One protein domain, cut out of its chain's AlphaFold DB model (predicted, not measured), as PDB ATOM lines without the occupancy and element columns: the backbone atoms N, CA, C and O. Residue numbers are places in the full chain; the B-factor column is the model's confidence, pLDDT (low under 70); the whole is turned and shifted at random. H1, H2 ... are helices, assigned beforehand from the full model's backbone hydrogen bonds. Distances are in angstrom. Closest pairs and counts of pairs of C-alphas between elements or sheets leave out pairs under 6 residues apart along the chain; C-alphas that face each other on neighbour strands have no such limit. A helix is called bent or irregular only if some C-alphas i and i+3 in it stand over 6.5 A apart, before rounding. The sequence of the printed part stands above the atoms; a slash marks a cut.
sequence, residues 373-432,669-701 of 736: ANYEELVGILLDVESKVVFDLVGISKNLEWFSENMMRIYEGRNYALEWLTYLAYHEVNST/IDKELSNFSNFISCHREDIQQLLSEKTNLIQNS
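AT A GLANCE: This is residues 373 to 432 and 669 to 701 of the 736 residues of the protein "Rho GTPase activation protein" of Basidiobolus meristosporus CBS 931.73 (UniProt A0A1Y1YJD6). Two helices side by side, H3 and H5, run opposite ways and make a base; H1 crosses H5 near its first residues, and the short H2 sits between the end of H1, the beginning of H3 and the first turns of H6. H4 folds back from the last residues of H3 and H6 turns off sharply from the end of H5, so that two separate arms stick out with residues 425 to 432 and 692 to 701. The helices meet at few places, and outside the H3 and H5 pair each contact is a small one. The printed part has 93 residues with six named helices, H1 to H6 in order along the chain, and no named strand; the class is all helix. The whole is compact, with a radius of gyration of the C-alphas of 14.0 A, and spans 40 by 33 by 24 A.

IN THESE COORDINATES: H1 is residues 373 to 382, 15.2 A from first to last C-alpha, and begins with C-alpha 373 at (7.356, -2.473, 14.935). H1 is irregular: C-alphas 374 and 377 are 7.5 A apart, and its line is a rough one. H2 is residues 389 to 396, 10.9 A long. H3 is residues 400 to 413, 19.8 A long, beginning with C-alpha 400 at (25.975, -22.987, 15.249). H4 is residues 417 to 430, 20.0 A long. After the cut, H5 is residues 669 to 682, 19.9 A long. H6, the longest helix, is residues 684 to 700, 24.1 A long, and ends with C-alpha 700 at (7.259, -33.768, 37.819).

HOW THE PARTS SIT: H1 touches H5 only just, with 3 pairs of C-alphas within 8 A and with residues 670 to 673 of H5 alone. The closest C-alphas are those of Tyr 375 and Leu 673, 7.0 A apart, and the lines stand at 70.3 degrees, only just about perpendicular. H1 and H3 are near each other. H1 and H2 are close but not clearly touching, with the C-alphas of Leu 382 and Val 390 the closest at 7.5 A, and about perpendicular at 87 degrees. H2 and H3 are close but not clearly touching, the closest C-alphas being those of Val 394 and Leu 400 at 6.8 A, with a shallow tilt of 24 degrees, opposite ways. H3 and H5 touch with 9 pairs of C-alphas within 8 A. Their closest C-alphas, those of Ile 410 and Ile 669, are 5.8 A apart, and they run opposite ways at 35.4 degrees, only just a steep tilt. H3 and H4 touch only at the corner by their link, and only just, with 3 pairs; the C-alphas of Tyr 411 and Ala 417 are the closest at 4.7 A. H2 and H6 only just touch, with 3 pairs, through residues 686 to 687 of H6 alone; the closest C-alphas are those of Ile 396 and Asp 686, 6.8 A apart, at a steep tilt of 63 degrees, opposite ways. The helix packing is mostly crossed: of the 3 pairs of helices that touch, leaving out H3 and H4, which touch only at the corner, 0 are at a shallow tilt. H4 and H6 are apart. In H2, H3, H4, H5 and H6 every O i to N i+4 pair is within hydrogen-bond range; in H1 it is 4 of 6.

THE WHOLE: The two C-alphas farthest apart, those of Lys 671 and Asn 700, are 40.2 A apart. Without the stretches that stand free, the body has 75 residues and spans 32 by 27 by 21 A. Residues 433 to 668 are cut out, and C-alphas 432 and 669 are 33.4 A apart across the cut. Of the links that are printed whole, H2 to H3, H3 to H4 and H5 to H6 are tight, H1 to H2 is short, and none is long. The mean pLDDT of the printed part is 82.7, and residues 697 to 701 are under 70.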
ATOM      1  N   ALA A 373       8.381  -2.381  13.893       76.88
ATOM      2  CA  ALA A 373       7.356  -2.473  14.935       76.88
ATOM      3  C   ALA A 373       6.856  -3.910  15.173       76.88
ATOM      4  O   ALA A 373       6.498  -4.258  16.294       76.88
ATOM      5  N   ASN A 374       6.858  -4.755  14.139       79.31
ATOM      6  CA  ASN A 374       6.419  -6.145  14.233       79.31
ATOM      7  C   ASN A 374       7.443  -7.059  14.922       79.31
ATOM      8  O   ASN A 374       7.096  -8.187  15.265       79.31
ATOM      9  N   TYR A 375       8.684  -6.605  15.119       85.31
ATOM     10  CA  TYR A 375       9.736  -7.401  15.747       85.31
ATOM     11  C   TYR A 375      10.032  -7.016  17.205       85.31
ATOM     12  O   TYR A 375      10.824  -7.702  17.847       85.31
ATOM     13  N   GLU A 376       9.420  -5.963  17.759       82.44
ATOM     14  CA  GLU A 376       9.769  -5.462  19.102       82.44
ATOM     15  C   GLU A 376       9.557  -6.499  20.220       82.44
ATOM     16  O   GLU A 376      10.403  -6.623  21.104       82.44
ATOM     17  N   GLU A 377       8.497  -7.312  20.162       86.75
ATOM     18  CA  GLU A 377       8.274  -8.385  21.148       86.75
ATOM     19  C   GLU A 377       9.364  -9.465  21.086       86.75
ATOM     20  O   GLU A 377       9.894  -9.890  22.114       86.75
ATOM     21  N   LEU A 378       9.752  -9.869  19.871       86.50
ATOM     22  CA  LEU A 378      10.825 -10.838  19.648       86.50
ATOM     23  C   LEU A 378      12.164 -10.298  20.159       86.50
ATOM     24  O   LEU A 378      12.918 -11.019  20.812       86.50
ATOM     25  N   VAL A 379      12.449  -9.023  19.895       85.50
ATOM     26  CA  VAL A 379      13.644  -8.346  20.403       85.50
ATOM     27  C   VAL A 379      13.644  -8.324  21.928       85.50
ATOM     28  O   VAL A 379      14.677  -8.608  22.523       85.50
ATOM     29  N   GLY A 380      12.504  -8.041  22.564       84.81
ATOM     30  CA  GLY A 380      12.379  -8.057  24.023       84.81
ATOM     31  C   GLY A 380      12.769  -9.402  24.639       84.81
ATOM     32  O   GLY A 380      13.501  -9.433  25.623       84.81
ATOM     33  N   ILE A 381      12.354 -10.511  24.019       86.19
ATOM     34  CA  ILE A 381      12.707 -11.867  24.470       86.19
ATOM     35  C   ILE A 381      14.197 -12.158  24.256       86.19
ATOM     36  O   ILE A 381      14.841 -12.752  25.116       86.19
ATOM     37  N   LEU A 382      14.755 -11.759  23.109       85.06
ATOM     38  CA  LEU A 382      16.153 -12.039  22.775       85.06
ATOM     39  C   LEU A 382      17.136 -11.189  23.584       85.06
ATOM     40  O   LEU A 382      18.206 -11.668  23.945       85.06
ATOM     41  N   LEU A 383      16.795  -9.936  23.883       83.19
ATOM     42  CA  LEU A 383      17.660  -9.038  24.651       83.19
ATOM     43  C   LEU A 383      17.622  -9.297  26.162       83.19
ATOM     44  O   LEU A 383      18.411  -8.688  26.888       83.19
ATOM     45  N   ASP A 384      16.781 -10.214  26.643       83.75
ATOM     46  CA  ASP A 384      16.899 -10.747  27.999       83.75
ATOM     47  C   ASP A 384      18.124 -11.673  28.092       83.75
ATOM     48  O   ASP A 384      18.047 -12.893  27.944       83.75
ATOM     49  N   VAL A 385      19.290 -11.060  28.312       74.25
ATOM     50  CA  VAL A 385      20.590 -11.743  28.361       74.25
ATOM     51  C   VAL A 385      20.648 -12.792  29.476       74.25
ATOM     52  O   VAL A 385      21.394 -13.758  29.354       74.25
ATOM     53  N   GLU A 386      19.874 -12.642  30.556       74.06
ATOM     54  CA  GLU A 386      19.876 -13.605  31.665       74.06
ATOM     55  C   GLU A 386      19.067 -14.872  31.348       74.06
ATOM     56  O   GLU A 386      19.257 -15.912  31.995       74.06
ATOM     57  N   SER A 387      18.215 -14.813  30.323       77.19
ATOM     58  CA  SER A 387      17.377 -15.919  29.890       77.19
ATOM     59  C   SER A 387      18.183 -17.074  29.294       77.19
ATOM     60  O   SER A 387      19.069 -16.913  28.454       77.19
ATOM     61  N   LYS A 388      17.807 -18.303  29.664       81.00
ATOM     62  CA  LYS A 388      18.393 -19.527  29.090       81.00
ATOM     63  C   LYS A 388      17.874 -19.859  27.688       81.00
ATOM     64  O   LYS A 388      18.362 -20.815  27.089       81.00
ATOM     65  N   VAL A 389      16.946 -19.063  27.148       83.94
ATOM     66  CA  VAL A 389      16.337 -19.270  25.822       83.94
ATOM     67  C   VAL A 389      17.399 -19.407  24.733       83.94
ATOM     68  O   VAL A 389      17.319 -20.322  23.918       83.94
ATOM     69  N   VAL A 390      18.442 -18.571  24.748       84.44
ATOM     70  CA  VAL A 390      19.524 -18.652  23.750       84.44
ATOM     71  C   VAL A 390      20.234 -20.010  23.808       84.44
ATOM     72  O   VAL A 390      20.502 -20.598  22.765       84.44
ATOM     73  N   PHE A 391      20.498 -20.549  25.003       85.19
ATOM     74  CA  PHE A 391      21.140 -21.860  25.148       85.19
ATOM     75  C   PHE A 391      20.238 -23.013  24.702       85.19
ATOM     76  O   PHE A 391      20.727 -23.968  24.102       85.19
ATOM     77  N   ASP A 392      18.932 -22.912  24.950       84.69
ATOM     78  CA  ASP A 392      17.965 -23.908  24.485       84.69
ATOM     79  C   ASP A 392      17.894 -23.933  22.953       84.69
ATOM     80  O   ASP A 392      17.979 -24.995  22.339       84.69
ATOM     81  N   LEU A 393      17.826 -22.756  22.325       85.56
ATOM     82  CA  LEU A 393      17.793 -22.613  20.867       85.56
ATOM     83  C   LEU A 393      19.104 -23.051  20.201       85.56
ATOM     84  O   LEU A 393      19.083 -23.618  19.106       85.56
ATOM     85  N   VAL A 394      20.244 -22.856  20.871       86.31
ATOM     86  CA  VAL A 394      21.536 -23.410  20.437       86.31
ATOM     87  C   VAL A 394      21.483 -24.937  20.354       86.31
ATOM     88  O   VAL A 394      22.059 -25.498  19.425       86.31
ATOM     89  N   GLY A 395      20.775 -25.608  21.270       81.31
ATOM     90  CA  GLY A 395      20.591 -27.064  21.242       81.31
ATOM     91  C   GLY A 395      19.791 -27.568  20.036       81.31
ATOM     92  O   GLY A 395      20.008 -28.690  19.584       81.31
ATOM     93  N   ILE A 396      18.907 -26.730  19.489       84.50
ATOM     94  CA  ILE A 396      18.076 -27.034  18.312       84.50
ATOM     95  C   ILE A 396      18.838 -26.761  17.012       84.50
ATOM     96  O   ILE A 396      18.682 -27.466  16.013       84.50
ATOM     97  N   SER A 397      19.670 -25.718  17.005       83.12
ATOM     98  CA  SER A 397      20.354 -25.284  15.794       83.12
ATOM     99  C   SER A 397      21.372 -26.314  15.301       83.12
ATOM    100  O   SER A 397      22.392 -26.585  15.934       83.12
ATOM    101  N   LYS A 398      21.161 -26.810  14.077       80.25
ATOM    102  CA  LYS A 398      22.137 -27.649  13.356       80.25
ATOM    103  C   LYS A 398      23.347 -26.851  12.855       80.25
ATOM    104  O   LYS A 398      24.387 -27.440  12.565       80.25
ATOM    105  N   ASN A 399      23.222 -25.526  12.732       83.38
ATOM    106  CA  ASN A 399      24.281 -24.635  12.260       83.38
ATOM    107  C   ASN A 399      24.591 -23.555  13.302       83.38
ATOM    108  O   ASN A 399      24.037 -22.453  13.288       83.38
ATOM    109  N   LEU A 400      25.533 -23.881  14.184       86.44
ATOM    110  CA  LEU A 400      25.975 -22.987  15.249       86.44
ATOM    111  C   LEU A 400      26.666 -21.722  14.722       86.44
ATOM    112  O   LEU A 400      26.601 -20.681  15.366       86.44
ATOM    113  N   GLU A 401      27.336 -21.795  13.571       84.25
ATOM    114  CA  GLU A 401      28.056 -20.654  12.993       84.25
ATOM    115  C   GLU A 401      27.085 -19.567  12.544       84.25
ATOM    116  O   GLU A 401      27.167 -18.446  13.037       84.25
ATOM    117  N   TRP A 402      26.092 -19.938  11.731       86.44
ATOM    118  CA  TRP A 402      25.039 -19.016  11.306       86.44
ATOM    119  C   TRP A 402      24.267 -18.435  12.497       86.44
ATOM    120  O   TRP A 402      24.051 -17.228  12.554       86.44
ATOM    121  N   PHE A 403      23.897 -19.274  13.475       89.50
ATOM    122  CA  PHE A 403      23.152 -18.823  14.655       89.50
ATOM    123  C   PHE A 403      23.947 -17.780  15.452       89.50
ATOM    124  O   PHE A 403      23.413 -16.749  15.849       89.50
ATOM    125  N   SER A 404      25.245 -18.025  15.646       89.38
ATOM    126  CA  SER A 404      26.124 -17.118  16.388       89.38
ATOM    127  C   SER A 404      26.339 -15.796  15.658       89.38
ATOM    128  O   SER A 404      26.337 -14.749  16.298       89.38
ATOM    129  N   GLU A 405      26.509 -15.833  14.333       85.12
ATOM    130  CA  GLU A 405      26.683 -14.639  13.499       85.12
ATOM    131  C   GLU A 405      25.415 -13.777  13.461       85.12
ATOM    132  O   GLU A 405      25.489 -12.566  13.671       85.12
ATOM    133  N   ASN A 406      24.246 -14.392  13.261       87.56
ATOM    134  CA  ASN A 406      22.957 -13.697  13.273       87.56
ATOM    135  C   ASN A 406      22.674 -13.067  14.648       87.56
ATOM    136  O   ASN A 406      22.339 -11.884  14.726       87.56
ATOM    137  N   MET A 407      22.903 -13.812  15.736       89.56
ATOM    138  CA  MET A 407      22.728 -13.281  17.088       89.56
ATOM    139  C   MET A 407      23.690 -12.141  17.389       89.56
ATOM    140  O   MET A 407      23.257 -11.097  17.868       89.56
ATOM    141  N   MET A 408      24.971 -12.291  17.046       88.00
ATOM    142  CA  MET A 408      25.958 -11.235  17.252       88.00
ATOM    143  C   MET A 408      25.552  -9.933  16.557       88.00
ATOM    144  O   MET A 408      25.645  -8.866  17.158       88.00
ATOM    145  N   ARG A 409      25.042 -10.017  15.321       83.50
ATOM    146  CA  ARG A 409      24.529  -8.851  14.592       83.50
ATOM    147  C   ARG A 409      23.335  -8.212  15.304       83.50
ATOM    148  O   ARG A 409      23.328  -6.997  15.476       83.50
ATOM    149  N   ILE A 410      22.360  -9.000  15.767       85.94
ATOM    150  CA  ILE A 410      21.186  -8.484  16.498       85.94
ATOM    151  C   ILE A 410      21.606  -7.764  17.790       85.94
ATOM    152  O   ILE A 410      21.181  -6.629  18.024       85.94
ATOM    153  N   TYR A 411      22.467  -8.384  18.606       86.31
ATOM    154  CA  TYR A 411      22.956  -7.772  19.843       86.31
ATOM    155  C   TYR A 411      23.795  -6.519  19.571       86.31
ATOM    156  O   TYR A 411      23.640  -5.528  20.281       86.31
ATOM    157  N   GLU A 412      24.634  -6.512  18.532       81.94
ATOM    158  CA  GLU A 412      25.399  -5.321  18.143       81.94
ATOM    159  C   GLU A 412      24.493  -4.186  17.666       81.94
ATOM    160  O   GLU A 412      24.645  -3.048  18.109       81.94
ATOM    161  N   GLY A 413      23.490  -4.486  16.836       76.00
ATOM    162  CA  GLY A 413      22.534  -3.491  16.350       76.00
ATOM    163  C   GLY A 413      21.772  -2.785  17.479       76.00
ATOM    164  O   GLY A 413      21.421  -1.612  17.357       76.00
ATOM    165  N   ARG A 414      21.567  -3.466  18.613       77.81
ATOM    166  CA  ARG A 414      20.930  -2.909  19.819       77.81
ATOM    167  C   ARG A 414      21.941  -2.422  20.879       77.81
ATOM    168  O   ARG A 414      21.514  -1.911  21.907       77.81
ATOM    169  N   ASN A 415      23.251  -2.492  20.612       80.19
ATOM    170  CA  ASN A 415      24.367  -2.157  21.518       80.19
ATOM    171  C   ASN A 415      24.439  -2.997  22.814       80.19
ATOM    172  O   ASN A 415      24.830  -2.480  23.855       80.19
ATOM    173  N   TYR A 416      24.079  -4.281  22.744       84.00
ATOM    174  CA  TYR A 416      24.166  -5.262  23.838       84.00
ATOM    175  C   TYR A 416      25.219  -6.366  23.588       84.00
ATOM    176  O   TYR A 416      25.263  -7.373  24.299       84.00
ATOM    177  N   ALA A 417      26.055  -6.233  22.550       86.25
ATOM    178  CA  ALA A 417      27.012  -7.273  22.159       86.25
ATOM    179  C   ALA A 417      28.029  -7.604  23.261       86.25
ATOM    180  O   ALA A 417      28.334  -8.776  23.493       86.25
ATOM    181  N   LEU A 418      28.539  -6.591  23.969       85.56
ATOM    182  CA  LEU A 418      29.522  -6.777  25.040       85.56
ATOM    183  C   LEU A 418      28.915  -7.476  26.261       85.56
ATOM    184  O   LEU A 418      29.558  -8.344  26.858       85.56
ATOM    185  N   GLU A 419      27.691  -7.110  26.626       86.44
ATOM    186  CA  GLU A 419      26.910  -7.705  27.707       86.44
ATOM    187  C   GLU A 419      26.643  -9.181  27.410       86.44
ATOM    188  O   GLU A 419      26.971 -10.043  28.229       86.44
ATOM    189  N   TRP A 420      26.150  -9.482  26.205       88.56
ATOM    190  CA  TRP A 420      25.876 -10.848  25.768       88.56
ATOM    191  C   TRP A 420      27.141 -11.713  25.727       88.56
ATOM    192  O   TRP A 420      27.171 -12.803  26.303       88.56
ATOM    193  N   LEU A 421      28.233 -11.212  25.139       88.94
ATOM    194  CA  LEU A 421      29.523 -11.910  25.120       88.94
ATOM    195  C   LEU A 421      30.065 -12.181  26.527       88.94
ATOM    196  O   LEU A 421      30.616 -13.253  26.790       88.94
ATOM    197  N   THR A 422      29.919 -11.217  27.437       87.69
ATOM    198  CA  THR A 422      30.353 -11.366  28.831       87.69
ATOM    199  C   THR A 422      29.519 -12.428  29.554       87.69
ATOM    200  O   THR A 422      30.076 -13.233  30.300       87.69
ATOM    201  N   TYR A 423      28.209 -12.483  29.300       89.00
ATOM    202  CA  TYR A 423      27.318 -13.503  29.857       89.00
ATOM    203  C   TYR A 423      27.639 -14.911  29.340       89.00
ATOM    204  O   TYR A 423      27.803 -15.842  30.132       89.00
ATOM    205  N   LEU A 424      27.829 -15.067  28.026       88.88
ATOM    206  CA  LEU A 424      28.255 -16.338  27.434       88.88
ATOM    207  C   LEU A 424      29.588 -16.816  28.035       88.88
ATOM    208  O   LEU A 424      29.734 -17.994  28.368       88.88
ATOM    209  N   ALA A 425      30.541 -15.897  28.232       86.44
ATOM    210  CA  ALA A 425      31.813 -16.186  28.888       86.44
ATOM    211  C   ALA A 425      31.662 -16.624  30.341       86.44
ATOM    212  O   ALA A 425      32.309 -17.586  30.755       86.44
ATOM    213  N   TYR A 426      30.793 -15.965  31.101       87.88
ATOM    214  CA  TYR A 426      30.484 -16.366  32.466       87.88
ATOM    215  C   TYR A 426      29.927 -17.794  32.522       87.88
ATOM    216  O   TYR A 426      30.387 -18.603  33.331       87.88
ATOM    217  N   HIS A 427      28.995 -18.140  31.631       87.31
ATOM    218  CA  HIS A 427      28.404 -19.475  31.598       87.31
ATOM    219  C   HIS A 427      29.418 -20.562  31.201       87.31
ATOM    220  O   HIS A 427      29.491 -21.595  31.867       87.31
ATOM    221  N   GLU A 428      30.234 -20.348  30.159       85.50
ATOM    222  CA  GLU A 428      31.232 -21.340  29.717       85.50
ATOM    223  C   GLU A 428      32.313 -21.586  30.784       85.50
ATOM    224  O   GLU A 428      32.660 -22.738  31.057       85.50
ATOM    225  N   VAL A 429      32.788 -20.519  31.441       84.12
ATOM    226  CA  VAL A 429      33.782 -20.609  32.524       84.12
ATOM    227  C   VAL A 429      33.224 -21.333  33.745       84.12
ATOM    228  O   VAL A 429      33.917 -22.158  34.334       84.12
ATOM    229  N   ASN A 430      31.974 -21.073  34.126       85.81
ATOM    230  CA  ASN A 430      31.381 -21.726  35.293       85.81
ATOM    231  C   ASN A 430      30.977 -23.179  35.043       85.81
ATOM    232  O   ASN A 430      30.915 -23.950  35.998       85.81
ATOM    233  N   SER A 431      30.738 -23.551  33.783       84.06
ATOM    234  CA  SER A 431      30.376 -24.917  33.385       84.06
ATOM    235  C   SER A 431      31.563 -25.886  33.370       84.06
ATOM    236  O   SER A 431      31.366 -27.083  33.180       84.06
ATOM    237  N   THR A 432      32.790 -25.386  33.531       80.19
ATOM    238  CA  THR A 432      34.024 -26.163  33.401       80.19
ATOM    239  C   THR A 432      34.903 -26.007  34.642       80.19
ATOM    240  O   THR A 432      35.112 -24.893  35.116       80.19
ATOM    241  N   ILE A 669      18.938  -4.688  11.373       77.19
ATOM    242  CA  ILE A 669      18.356  -5.427  12.492       77.19
ATOM    243  C   ILE A 669      17.099  -6.164  12.033       77.19
ATOM    244  O   ILE A 669      16.923  -7.329  12.377       77.19
ATOM    245  N   ASP A 670      16.258  -5.522  11.224       79.00
ATOM    246  CA  ASP A 670      14.991  -6.097  10.772       79.00
ATOM    247  C   ASP A 670      15.230  -7.295   9.845       79.00
ATOM    248  O   ASP A 670      14.556  -8.323   9.956       79.00
ATOM    249  N   LYS A 671      16.246  -7.224   8.976       80.50
ATOM    250  CA  LYS A 671      16.671  -8.366   8.160       80.50
ATOM    251  C   LYS A 671      17.170  -9.529   9.014       80.50
ATOM    252  O   LYS A 671      16.790 -10.675   8.770       80.50
ATOM    253  N   GLU A 672      18.015  -9.263  10.006       82.31
ATOM    254  CA  GLU A 672      18.534 -10.322  10.875       82.31
ATOM    255  C   GLU A 672      17.434 -10.922  11.765       82.31
ATOM    256  O   GLU A 672      17.411 -12.136  11.969       82.31
ATOM    257  N   LEU A 673      16.468 -10.117  12.213       84.81
ATOM    258  CA  LEU A 673      15.280 -10.585  12.931       84.81
ATOM    259  C   LEU A 673      14.348 -11.402  12.034       84.81
ATOM    260  O   LEU A 673      13.801 -12.406  12.485       84.81
ATOM    261  N   SER A 674      14.213 -11.043  10.756       83.50
ATOM    262  CA  SER A 674      13.495 -11.863   9.774       83.50
ATOM    263  C   SER A 674      14.171 -13.223   9.574       83.50
ATOM    264  O   SER A 674      13.522 -14.267   9.648       83.50
ATOM    265  N   ASN A 675      15.497 -13.236   9.411       84.75
ATOM    266  CA  ASN A 675      16.284 -14.467   9.329       84.75
ATOM    267  C   ASN A 675      16.095 -15.350  10.573       84.75
ATOM    268  O   ASN A 675      15.904 -16.563  10.452       84.75
ATOM    269  N   PHE A 676      16.097 -14.742  11.760       87.69
ATOM    270  CA  PHE A 676      15.849 -15.440  13.016       87.69
ATOM    271  C   PHE A 676      14.412 -15.979  13.104       87.69
ATOM    272  O   PHE A 676      14.197 -17.132  13.470       87.69
ATOM    273  N   SER A 677      13.419 -15.183  12.703       87.12
ATOM    274  CA  SER A 677      12.008 -15.588  12.659       87.12
ATOM    275  C   SER A 677      11.778 -16.782  11.722       87.12
ATOM    276  O   SER A 677      11.080 -17.735  12.081       87.12
ATOM    277  N   ASN A 678      12.439 -16.793  10.561       84.44
ATOM    278  CA  ASN A 678      12.424 -17.934   9.645       84.44
ATOM    279  C   ASN A 678      13.047 -19.181  10.287       84.44
ATOM    280  O   ASN A 678      12.502 -20.275  10.159       84.44
ATOM    281  N   PHE A 679      14.151 -19.034  11.026       86.25
ATOM    282  CA  PHE A 679      14.760 -20.145  11.760       86.25
ATOM    283  C   PHE A 679      13.813 -20.746  12.804       86.25
ATOM    284  O   PHE A 679      13.671 -21.970  12.842       86.25
ATOM    285  N   ILE A 680      13.137 -19.909  13.596       87.06
ATOM    286  CA  ILE A 680      12.140 -20.356  14.580       87.06
ATOM    287  C   ILE A 680      10.978 -21.074  13.887       87.06
ATOM    288  O   ILE A 680      10.552 -22.134  14.338       87.06
ATOM    289  N   SER A 681      10.507 -20.542  12.758       85.00
ATOM    290  CA  SER A 681       9.413 -21.142  11.986       85.00
ATOM    291  C   SER A 681       9.783 -22.524  11.439       85.00
ATOM    292  O   SER A 681       8.985 -23.455  11.530       85.00
ATOM    293  N   CYS A 682      11.009 -22.686  10.933       83.25
ATOM    294  CA  CYS A 682      11.513 -23.965  10.426       83.25
ATOM    295  C   CYS A 682      11.724 -25.024  11.519       83.25
ATOM    296  O   CYS A 682      11.654 -26.210  11.215       83.25
ATOM    297  N   HIS A 683      11.981 -24.617  12.767       85.19
ATOM    298  CA  HIS A 683      12.232 -25.526  13.897       85.19
ATOM    299  C   HIS A 683      11.088 -25.524  14.921       85.19
ATOM    300  O   HIS A 683      11.283 -25.861  16.089       85.19
ATOM    301  N   ARG A 684       9.876 -25.139  14.503       86.06
ATOM    302  CA  ARG A 684       8.709 -25.032  15.390       86.06
ATOM    303  C   ARG A 684       8.409 -26.341  16.124       86.06
ATOM    304  O   ARG A 684       8.108 -26.301  17.313       86.06
ATOM    305  N   GLU A 685       8.499 -27.473  15.431       84.56
ATOM    306  CA  GLU A 685       8.237 -28.803  16.001       84.56
ATOM    307  C   GLU A 685       9.257 -29.157  17.095       84.56
ATOM    308  O   GLU A 685       8.869 -29.547  18.196       84.56
ATOM    309  N   ASP A 686      10.547 -28.915  16.841       84.56
ATOM    310  CA  ASP A 686      11.627 -29.156  17.807       84.56
ATOM    311  C   ASP A 686      11.473 -28.271  19.060       84.56
ATOM    312  O   ASP A 686      11.658 -28.724  20.192       84.56
ATOM    313  N   ILE A 687      11.078 -27.004  18.874       85.56
ATOM    314  CA  ILE A 687      10.804 -26.071  19.979       85.56
ATOM    315  C   ILE A 687       9.596 -26.547  20.797       85.56
ATOM    316  O   ILE A 687       9.644 -26.531  22.027       85.56
ATOM    317  N   GLN A 688       8.520 -26.993  20.143       85.38
ATOM    318  CA  GLN A 688       7.341 -27.534  20.826       85.38
ATOM    319  C   GLN A 688       7.676 -28.792  21.631       85.38
ATOM    320  O   GLN A 688       7.206 -28.934  22.763       85.38
ATOM    321  N   GLN A 689       8.532 -29.666  21.096       84.81
ATOM    322  CA  GLN A 689       9.015 -30.830  21.828       84.81
ATOM    323  C   GLN A 689       9.796 -30.413  23.082       84.81
ATOM    324  O   GLN A 689       9.466 -30.869  24.177       84.81
ATOM    325  N   LEU A 690      10.757 -29.493  22.962       84.12
ATOM    326  CA  LEU A 690      11.529 -29.002  24.110       84.12
ATOM    327  C   LEU A 690      10.657 -28.327  25.173       84.12
ATOM    328  O   LEU A 690      10.884 -28.514  26.370       84.12
ATOM    329  N   LEU A 691       9.642 -27.567  24.756       84.44
ATOM    330  CA  LEU A 691       8.662 -26.989  25.674       84.44
ATOM    331  C   LEU A 691       7.897 -28.087  26.414       84.44
ATOM    332  O   LEU A 691       7.773 -28.018  27.633       84.44
ATOM    333  N   SER A 692       7.445 -29.131  25.713       80.94
ATOM    334  CA  SER A 692       6.746 -30.254  26.344       80.94
ATOM    335  C   SER A 692       7.632 -31.003  27.349       80.94
ATOM    336  O   SER A 692       7.186 -31.304  28.455       80.94
ATOM    337  N   GLU A 693       8.909 -31.232  27.029       80.44
ATOM    338  CA  GLU A 693       9.876 -31.881  27.918       80.44
ATOM    339  C   GLU A 693      10.120 -31.050  29.181       80.44
ATOM    340  O   GLU A 693      10.074 -31.577  30.296       80.44
ATOM    341  N   LYS A 694      10.306 -29.733  29.031       79.38
ATOM    342  CA  LYS A 694      10.480 -28.824  30.168       79.38
ATOM    343  C   LYS A 694       9.218 -28.695  31.013       79.38
ATOM    344  O   LYS A 694       9.320 -28.732  32.235       79.38
ATOM    345  N   THR A 695       8.040 -28.602  30.402       76.50
ATOM    346  CA  THR A 695       6.767 -28.556  31.133       76.50
ATOM    347  C   THR A 695       6.527 -29.851  31.905       76.50
ATOM    348  O   THR A 695       6.135 -29.794  33.069       76.50
ATOM    349  N   ASN A 696       6.859 -31.008  31.328       71.50
ATOM    350  CA  ASN A 696       6.789 -32.295  32.022       71.50
ATOM    351  C   ASN A 696       7.789 -32.377  33.187       71.50
ATOM    352  O   ASN A 696       7.444 -32.875  34.257       71.50
ATOM    353  N   LEU A 697       9.012 -31.857  33.032       69.31
ATOM    354  CA  LEU A 697       9.986 -31.764  34.129       69.31
ATOM    355  C   LEU A 697       9.501 -30.838  35.253       69.31
ATOM    356  O   LEU A 697       9.647 -31.180  36.425       69.31
ATOM    357  N   ILE A 698       8.882 -29.703  34.916       68.31
ATOM    358  CA  ILE A 698       8.322 -28.761  35.895       68.31
ATOM    359  C   ILE A 698       7.150 -29.411  36.645       68.31
ATOM    360  O   ILE A 698       7.141 -29.393  37.878       68.31
ATOM    361  N   GLN A 699       6.237 -30.079  35.931       58.66
ATOM    362  CA  GLN A 699       5.119 -30.824  36.526       58.66
ATOM    363  C   GLN A 699       5.599 -31.981  37.420       58.66
ATOM    364  O   GLN A 699       5.066 -32.169  38.512       58.66
ATOM    365  N   ASN A 700       6.657 -32.693  37.022       56.75
ATOM    366  CA  ASN A 700       7.259 -33.768  37.819       56.75
ATOM    367  C   ASN A 700       8.102 -33.259  39.007       56.75
ATOM    368  O   ASN A 700       8.310 -33.998  39.966       56.75
ATOM    369  N   SER A 701       8.578 -32.009  38.969       53.59
ATOM    370  CA  SER A 701       9.353 -31.371  40.050       53.59
ATOM    371  C   SER A 701       8.493 -30.689  41.125       53.59
ATOM    372  O   SER A 701       9.028 -30.178  42.108       53.59
TER     373      SER A 701